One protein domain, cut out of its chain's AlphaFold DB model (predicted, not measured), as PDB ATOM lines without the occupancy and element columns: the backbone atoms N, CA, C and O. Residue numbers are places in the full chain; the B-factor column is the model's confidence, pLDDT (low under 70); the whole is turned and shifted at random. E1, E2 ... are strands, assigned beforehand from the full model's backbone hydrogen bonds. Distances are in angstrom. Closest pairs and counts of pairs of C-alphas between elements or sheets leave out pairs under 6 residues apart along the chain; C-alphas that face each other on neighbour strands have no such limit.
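AT A GLANCE: This is residues 2 to 15 and 27 to 77 of the 135 residues of an uncharacterized protein of Bradyrhizobium neotropicale (UniProt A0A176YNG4). With little regular structure, the printed part is one sheet of five short strands side by side, and residues 68 to 77 stick out as a tail. The 65 residues hold no named helix; the order E1 E2 E3 E4 E5, antiparallel, is also the chain order, and the class is all strand with 22 residues in strands. It is loose, radius of gyration of the C-alphas 14.4 A, spanning 38 by 35 by 18 A.

HOW THE PARTS SIT: Edge strand E1, residues 6 to 10, is antiparallel to E2, residues 32 to 36, at 167 degrees; N 8 and O 34, 2.9 A, are within hydrogen-bond range. E2, E3, residues 42 to 45, E4, residues 51 to 54, and E5, residues 60 to 63, form a meander, each the antiparallel neighbour of the one before, in three hairpins. Also within range are N 35 and O 43, 2.9 A; N 44 and O 52, 3.2 A; N 51 and O 63, 2.8 A.

IN THESE COORDINATES: C-alpha 6 begins E1 at (500.545, 412.694, 391.200); C-alpha 63 ends E5 at (497.088, 433.477, 397.913). From first to last C-alpha, E1 is 12.8 A and E2 13.2 A.

THE WHOLE: Residues 16 to 26 are cut out; C-alphas 15 and 27 are 12.7 A apart. The model's pLDDT is under 70 in 18 residues, among them 9 to 15.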
ATOM      1  N   GLN A   2     503.545 401.856 398.367       52.41
ATOM      2  CA  GLN A   2     504.492 402.812 397.796       52.41
ATOM      3  C   GLN A   2     503.767 404.158 397.673       52.41
ATOM      4  O   GLN A   2     502.786 404.263 396.943       52.41
ATOM      5  N   SER A   3     504.180 405.150 398.463       61.31
ATOM      6  CA  SER A   3     503.706 406.528 398.312       61.31
ATOM      7  C   SER A   3     504.275 407.071 396.997       61.31
ATOM      8  O   SER A   3     505.483 407.008 396.771       61.31
ATOM      9  N   GLY A   4     503.391 407.519 396.107       67.19
ATOM     10  CA  GLY A   4     503.728 408.154 394.836       67.19
ATOM     11  C   GLY A   4     503.131 409.554 394.773       67.19
ATOM     12  O   GLY A   4     502.119 409.830 395.414       67.19
ATOM     13  N   GLU A   5     503.773 410.440 394.024       75.94
ATOM     14  CA  GLU A   5     503.278 411.790 393.756       75.94
ATOM     15  C   GLU A   5     502.466 411.789 392.455       75.94
ATOM     16  O   GLU A   5     502.826 411.098 391.499       75.94
ATOM     17  N   ILE A   6     501.375 412.559 392.404       80.06
ATOM     18  CA  ILE A   6     500.545 412.694 391.200       80.06
ATOM     19  C   ILE A   6     500.479 414.169 390.815       80.06
ATOM     20  O   ILE A   6     500.013 415.006 391.590       80.06
ATOM     21  N   ILE A   7     500.917 414.476 389.593       74.62
ATOM     22  CA  ILE A   7     500.773 415.795 388.973       74.62
ATOM     23  C   ILE A   7     499.772 415.662 387.828       74.62
ATOM     24  O   ILE A   7     499.990 414.881 386.902       74.62
ATOM     25  N   ILE A   8     498.695 416.445 387.877       80.62
ATOM     26  CA  ILE A   8     497.703 416.515 386.806       80.62
ATOM     27  C   ILE A   8     497.791 417.898 386.157       80.62
ATOM     28  O   ILE A   8     497.652 418.925 386.824       80.62
ATOM     29  N   TRP A   9     498.002 417.909 384.840       68.94
ATOM     30  CA  TRP A   9     497.938 419.108 384.007       68.94
ATOM     31  C   TRP A   9     496.634 419.099 383.220       68.94
ATOM     32  O   TRP A   9     496.448 418.266 382.332       68.94
ATOM     33  N   THR A  10     495.735 420.032 383.518       68.00
ATOM     34  CA  THR A  10     494.450 420.150 382.817       68.00
ATOM     35  C   THR A  10     494.311 421.523 382.181       68.00
ATOM     36  O   THR A  10     494.522 422.555 382.824       68.00
ATOM     37  N   LYS A  11     493.907 421.543 380.909       64.38
ATOM     38  CA  LYS A  11     493.386 422.740 380.247       64.38
ATOM     39  C   LYS A  11     491.869 422.631 380.242       64.38
ATOM     40  O   LYS A  11     491.322 421.792 379.536       64.38
ATOM     41  N   PHE A  12     491.202 423.456 381.036       63.16
ATOM     42  CA  PHE A  12     489.748 423.547 380.986       63.16
ATOM     43  C   PHE A  12     489.346 424.505 379.866       63.16
ATOM     44  O   PHE A  12     489.930 425.582 379.713       63.16
ATOM     45  N   GLN A  13     488.369 424.095 379.063       59.38
ATOM     46  CA  GLN A  13     487.704 424.997 378.128       59.38
ATOM     47  C   GLN A  13     486.864 425.995 378.929       59.38
ATOM     48  O   GLN A  13     486.296 425.650 379.966       59.38
ATOM     49  N   GLN A  14     486.802 427.242 378.465       57.00
ATOM     50  CA  GLN A  14     485.930 428.243 379.067       57.00
ATOM     51  C   GLN A  14     484.474 427.773 378.941       57.00
ATOM     52  O   GLN A  14     484.009 427.482 377.840       57.00
ATOM     53  N   SER A  15     483.756 427.689 380.064       50.78
ATOM     54  CA  SER A  15     482.335 427.327 380.066       50.78
ATOM     55  C   SER A  15     481.547 428.306 379.187       50.78
ATOM     56  O   SER A  15     481.618 429.515 379.402       50.78
ATOM     57  N   GLN A  27     492.018 429.268 372.074       47.50
ATOM     58  CA  GLN A  27     492.702 429.872 373.226       47.50
ATOM     59  C   GLN A  27     492.234 429.173 374.513       47.50
ATOM     60  O   GLN A  27     491.294 429.598 375.177       47.50
ATOM     61  N   GLY A  28     492.858 428.040 374.829       46.31
ATOM     62  CA  GLY A  28     492.668 427.339 376.084       46.31
ATOM     63  C   GLY A  28     493.176 428.228 377.209       46.31
ATOM     64  O   GLY A  28     494.191 428.907 377.042       46.31
ATOM     65  N   GLY A  29     492.475 428.227 378.345       54.66
ATOM     66  CA  GLY A  29     492.927 428.939 379.537       54.66
ATOM     67  C   GLY A  29     494.370 428.571 379.905       54.66
ATOM     68  O   GLY A  29     494.901 427.552 379.456       54.66
ATOM     69  N   THR A  30     495.003 429.385 380.749       61.28
ATOM     70  CA  THR A  30     496.437 429.344 381.100       61.28
ATOM     71  C   THR A  30     496.922 428.061 381.807       61.28
ATOM     72  O   THR A  30     498.063 427.993 382.249       61.28
ATOM     73  N   GLY A  31     496.104 427.005 381.827       63.19
ATOM     74  CA  GLY A  31     496.364 425.726 382.480       63.19
ATOM     75  C   GLY A  31     496.136 425.830 383.982       63.19
ATOM     76  O   GLY A  31     496.481 426.827 384.604       63.19
ATOM     77  N   GLN A  32     495.522 424.811 384.569       70.12
ATOM     78  CA  GLN A  32     495.493 424.650 386.021       70.12
ATOM     79  C   GLN A  32     496.404 423.478 386.369       70.12
ATOM     80  O   GLN A  32     496.377 422.446 385.687       70.12
ATOM     81  N   GLN A  33     497.213 423.646 387.412       75.50
ATOM     82  CA  GLN A  33     498.017 422.565 387.966       75.50
ATOM     83  C   GLN A  33     497.357 422.080 389.252       75.50
ATOM     84  O   GLN A  33     497.130 422.866 390.175       75.50
ATOM     85  N   ILE A  34     497.092 420.777 389.310       79.62
ATOM     86  CA  ILE A  34     496.650 420.090 390.520       79.62
ATOM     87  C   ILE A  34     497.767 419.123 390.919       79.62
ATOM     88  O   ILE A  34     498.121 418.224 390.151       79.62
ATOM     89  N   TYR A  35     498.350 419.330 392.098       75.50
ATOM     90  CA  TYR A  35     499.464 418.530 392.602       75.50
ATOM     91  C   TYR A  35     499.123 417.904 393.953       75.50
ATOM     92  O   TYR A  35     498.873 418.616 394.926       75.50
ATOM     93  N   PHE A  36     499.133 416.571 393.994       78.38
ATOM     94  CA  PHE A  36     498.977 415.779 395.211       78.38
ATOM     95  C   PHE A  36     500.356 415.354 395.702       78.38
ATOM     96  O   PHE A  36     501.068 414.607 395.019       78.38
ATOM     97  N   LYS A  37     500.738 415.836 396.883       73.62
ATOM     98  CA  LYS A  37     502.046 415.556 397.469       73.62
ATOM     99  C   LYS A  37     502.001 414.350 398.396       73.62
ATOM    100  O   LYS A  37     500.964 413.985 398.948       73.62
ATOM    101  N   LYS A  38     503.176 413.770 398.631       74.00
ATOM    102  CA  LYS A  38     503.375 412.639 399.550       74.00
ATOM    103  C   LYS A  38     503.041 412.940 401.016       74.00
ATOM    104  O   LYS A  38     502.803 412.008 401.773       74.00
ATOM    105  N   ASP A  39     503.044 414.212 401.410       71.12
ATOM    106  CA  ASP A  39     502.686 414.673 402.759       71.12
ATOM    107  C   ASP A  39     501.168 414.880 402.940       71.12
ATOM    108  O   ASP A  39     500.728 415.316 404.000       71.12
ATOM    109  N   GLY A  40     500.360 414.557 401.922       63.94
ATOM    110  CA  GLY A  40     498.910 414.753 401.935       63.94
ATOM    111  C   GLY A  40     498.469 416.168 401.551       63.94
ATOM    112  O   GLY A  40     497.266 416.420 401.477       63.94
ATOM    113  N   SER A  41     499.404 417.082 401.263       66.56
ATOM    114  CA  SER A  41     499.066 418.412 400.755       66.56
ATOM    115  C   SER A  41     498.549 418.364 399.312       66.56
ATOM    116  O   SER A  41     499.051 417.631 398.456       66.56
ATOM    117  N   LEU A  42     497.542 419.194 399.041       73.31
ATOM    118  CA  LEU A  42     497.003 419.483 397.714       73.31
ATOM    119  C   LEU A  42     497.471 420.883 397.324       73.31
ATOM    120  O   LEU A  42     497.370 421.809 398.117       73.31
ATOM    121  N   THR A  43     497.986 421.064 396.114       70.44
ATOM    122  CA  THR A  43     498.213 422.400 395.547       70.44
ATOM    123  C   THR A  43     497.324 422.560 394.328       70.44
ATOM    124  O   THR A  43     497.444 421.777 393.386       70.44
ATOM    125  N   VAL A  44     496.451 423.564 394.351       76.81
ATOM    126  CA  VAL A  44     495.729 424.021 393.160       76.81
ATOM    127  C   VAL A  44     496.275 425.390 392.800       76.81
ATOM    128  O   VAL A  44     496.138 426.324 393.591       76.81
ATOM    129  N   THR A  45     496.902 425.487 391.630       76.25
ATOM    130  CA  THR A  45     497.395 426.749 391.072       76.25
ATOM    131  C   THR A  45     496.598 427.060 389.816       76.25
ATOM    132  O   THR A  45     496.594 426.258 388.874       76.25
ATOM    133  N   ASP A  46     495.914 428.205 389.795       71.62
ATOM    134  CA  ASP A  46     495.337 428.705 388.550       71.62
ATOM    135  C   ASP A  46     496.447 429.244 387.635       71.62
ATOM    136  O   ASP A  46     497.554 429.563 388.074       71.62
ATOM    137  N   GLY A  47     496.174 429.374 386.342       62.78
ATOM    138  CA  GLY A  47     497.177 429.895 385.416       62.78
ATOM    139  C   GLY A  47     497.426 431.409 385.539       62.78
ATOM    140  O   GLY A  47     498.051 431.986 384.653       62.78
ATOM    141  N   SER A  48     496.921 432.060 386.593       72.50
ATOM    142  CA  SER A  48     497.195 433.453 386.977       72.50
ATOM    143  C   SER A  48     497.956 433.559 388.315       72.50
ATOM    144  O   SER A  48     498.216 434.669 388.783       72.50
ATOM    145  N   GLY A  49     498.342 432.428 388.921       75.75
ATOM    146  CA  GLY A  49     499.140 432.348 390.146       75.75
ATOM    147  C   GLY A  49     498.349 432.322 391.459       75.75
ATOM    148  O   GLY A  49     498.973 432.339 392.524       75.75
ATOM    149  N   ALA A  50     497.014 432.271 391.432       81.94
ATOM    150  CA  ALA A  50     496.236 432.047 392.646       81.94
ATOM    151  C   ALA A  50     496.474 430.622 393.166       81.94
ATOM    152  O   ALA A  50     496.489 429.672 392.386       81.94
ATOM    153  N   THR A  51     496.656 430.470 394.479       85.50
ATOM    154  CA  THR A  51     496.958 429.184 395.118       85.50
ATOM    155  C   THR A  51     496.016 428.877 396.275       85.50
ATOM    156  O   THR A  51     495.688 429.755 397.076       85.50
ATOM    157  N   TYR A  52     495.629 427.605 396.377       85.75
ATOM    158  CA  TYR A  52     495.010 426.995 397.555       85.75
ATOM    159  C   TYR A  52     495.889 425.821 397.999       85.75
ATOM    160  O   TYR A  52     496.104 424.880 397.226       85.75
ATOM    161  N   LEU A  53     496.438 425.910 399.213       85.81
ATOM    162  CA  LEU A  53     497.467 425.001 399.717       85.81
ATOM    163  C   LEU A  53     497.146 424.526 401.145       85.81
ATOM    164  O   LEU A  53     497.593 425.156 402.107       85.81
ATOM    165  N   PRO A  54     496.378 423.438 401.311       83.31
ATOM    166  CA  PRO A  54     496.368 422.646 402.538       83.31
ATOM    167  C   PRO A  54     497.725 421.965 402.747       83.31
ATOM    168  O   PRO A  54     498.286 421.445 401.789       83.31
ATOM    169  N   ASP A  55     498.250 421.934 403.973       80.31
ATOM    170  CA  ASP A  55     499.600 421.419 404.274       80.31
ATOM    171  C   ASP A  55     499.639 420.012 404.903       80.31
ATOM    172  O   ASP A  55     500.705 419.528 405.268       80.31
ATOM    173  N   GLY A  56     498.484 419.356 405.048       77.75
ATOM    174  CA  GLY A  56     498.367 418.045 405.700       77.75
ATOM    175  C   GLY A  56     498.384 418.087 407.237       77.75
ATOM    176  O   GLY A  56     498.016 417.099 407.868       77.75
ATOM    177  N   ALA A  57     498.712 419.229 407.850       85.00
ATOM    178  CA  ALA A  57     498.658 419.462 409.298       85.00
ATOM    179  C   ALA A  57     497.381 420.210 409.734       85.00
ATOM    180  O   ALA A  57     497.261 420.631 410.882       85.00
ATOM    181  N   GLY A  58     496.422 420.373 408.818       81.94
ATOM    182  CA  GLY A  58     495.169 421.090 409.052       81.94
ATOM    183  C   GLY A  58     495.246 422.594 408.777       81.94
ATOM    184  O   GLY A  58     494.242 423.279 408.958       81.94
ATOM    185  N   ASN A  59     496.385 423.113 408.300       88.44
ATOM    186  CA  ASN A  59     496.489 424.510 407.888       88.44
ATOM    187  C   ASN A  59     496.169 424.654 406.403       88.44
ATOM    188  O   ASN A  59     496.419 423.754 405.601       88.44
ATOM    189  N   ILE A  60     495.658 425.827 406.028       89.94
ATOM    190  CA  ILE A  60     495.397 426.203 404.640       89.94
ATOM    191  C   ILE A  60     496.011 427.576 404.394       89.94
ATOM    192  O   ILE A  60     495.719 428.537 405.108       89.94
ATOM    193  N   LYS A  61     496.816 427.688 403.336       90.88
ATOM    194  CA  LYS A  61     497.266 428.972 402.798       90.88
ATOM    195  C   LYS A  61     496.550 429.256 401.484       90.88
ATOM    196  O   LYS A  61     496.604 428.450 400.557       90.88
ATOM    197  N   VAL A  62     495.920 430.423 401.399       91.69
ATOM    198  CA  VAL A  62     495.328 430.936 400.161       91.69
ATOM    199  C   VAL A  62     496.092 432.183 399.746       91.69
ATOM    200  O   VAL A  62     496.347 433.064 400.564       91.69
ATOM    201  N   THR A  63     496.506 432.259 398.488       90.12
ATOM    202  CA  THR A  63     497.088 433.477 397.913       90.12
ATOM    203  C   THR A  63     496.356 433.771 396.624       90.12
ATOM    204  O   THR A  63     496.405 432.975 395.699       90.12
ATOM    205  N   ALA A  64     495.654 434.895 396.572       87.00
ATOM    206  CA  ALA A  64     494.895 435.316 395.406       87.00
ATOM    207  C   ALA A  64     494.791 436.841 395.393       87.00
ATOM    208  O   ALA A  64     494.966 437.492 396.423       87.00
ATOM    209  N   LYS A  65     494.468 437.411 394.229       88.50
ATOM    210  CA  LYS A  65     494.173 438.845 394.113       88.50
ATOM    211  C   LYS A  65     492.902 439.226 394.881       88.50
ATOM    212  O   LYS A  65     492.853 440.290 395.487       88.50
ATOM    213  N   THR A  66     491.907 438.342 394.859       86.75
ATOM    214  CA  THR A  66     490.630 438.499 395.555       86.75
ATOM    215  C   THR A  66     490.226 437.158 396.151       86.75
ATOM    216  O   THR A  66     490.324 436.133 395.479       86.75
ATOM    217  N   ILE A  67     489.749 437.173 397.395       91.25
ATOM    218  CA  ILE A  67     489.094 436.037 398.047       91.25
ATOM    219  C   ILE A  67     487.706 436.518 398.461       91.25
ATOM    220  O   ILE A  67     487.587 437.533 399.144       91.25
ATOM    221  N   GLN A  68     486.665 435.809 398.030       91.94
ATOM    222  CA  GLN A  68     485.277 436.117 398.355       91.94
ATOM    223  C   GLN A  68     484.601 434.859 398.896       91.94
ATOM    224  O   GLN A  68     484.697 433.792 398.291       91.94
ATOM    225  N   TYR A  69     483.895 435.010 400.013       91.31
ATOM    226  CA  TYR A  69     483.042 433.978 400.586       91.31
ATOM    227  C   TYR A  69     481.601 434.478 400.529       91.31
ATOM    228  O   TYR A  69     481.252 435.423 401.230       91.31
ATOM    229  N   ASP A  70     480.780 433.868 399.679       91.69
ATOM    230  CA  ASP A  70     479.337 434.106 399.652       91.69
ATOM    231  C   ASP A  70     478.659 433.034 400.503       91.69
ATOM    232  O   ASP A  70     478.566 431.866 400.122       91.69
ATOM    233  N   CYS A  71     478.304 433.405 401.726       89.19
ATOM    234  CA  CYS A  71     477.715 432.494 402.691       89.19
ATOM    235  C   CYS A  71     476.800 433.259 403.641       89.19
ATOM    236  O   CYS A  71     476.992 434.446 403.900       89.19
ATOM    237  N   GLN A  72     475.809 432.564 404.197       94.50
ATOM    238  CA  GLN A  72     474.921 433.159 405.195       94.50
ATOM    239  C   GLN A  72     475.650 433.457 406.512       94.50
ATOM    240  O   GLN A  72     475.308 434.401 407.221       94.50
ATOM    241  N   THR A  73     476.642 432.642 406.867       94.19
ATOM    242  CA  THR A  73     477.446 432.825 408.074       94.19
ATOM    243  C   THR A  73     478.880 432.419 407.798       94.19
ATOM    244  O   THR A  73     479.144 431.312 407.330       94.19
ATOM    245  N   PHE A  74     479.795 433.320 408.134       94.44
ATOM    246  CA  PHE A  74     481.224 433.074 408.154       94.44
ATOM    247  C   PHE A  74     481.713 433.191 409.597       94.44
ATOM    248  O   PHE A  74     481.499 434.221 410.234       94.44
ATOM    249  N   THR A  75     482.373 432.150 410.105       94.69
ATOM    250  CA  THR A  75     482.868 432.101 411.487       94.69
ATOM    251  C   THR A  75     484.353 431.775 411.489       94.69
ATOM    252  O   THR A  75     484.777 430.793 410.882       94.69
ATOM    253  N   LEU A  76     485.137 432.569 412.217       94.00
ATOM    254  CA  LEU A  76     486.537 432.283 412.521       94.00
ATOM    255  C   LEU A  76     486.643 431.903 413.996       94.00
ATOM    256  O   LEU A  76     486.306 432.703 414.863       94.00
ATOM    257  N   VAL A  77     487.106 430.685 414.272       94.00
ATOM    258  CA  VAL A  77     487.366 430.206 415.634       94.00
ATOM    259  C   VAL A  77     488.860 429.966 415.765       94.00
ATOM    260  O   VAL A  77     489.430 429.191 414.999       94.00
TER     261      VAL A  77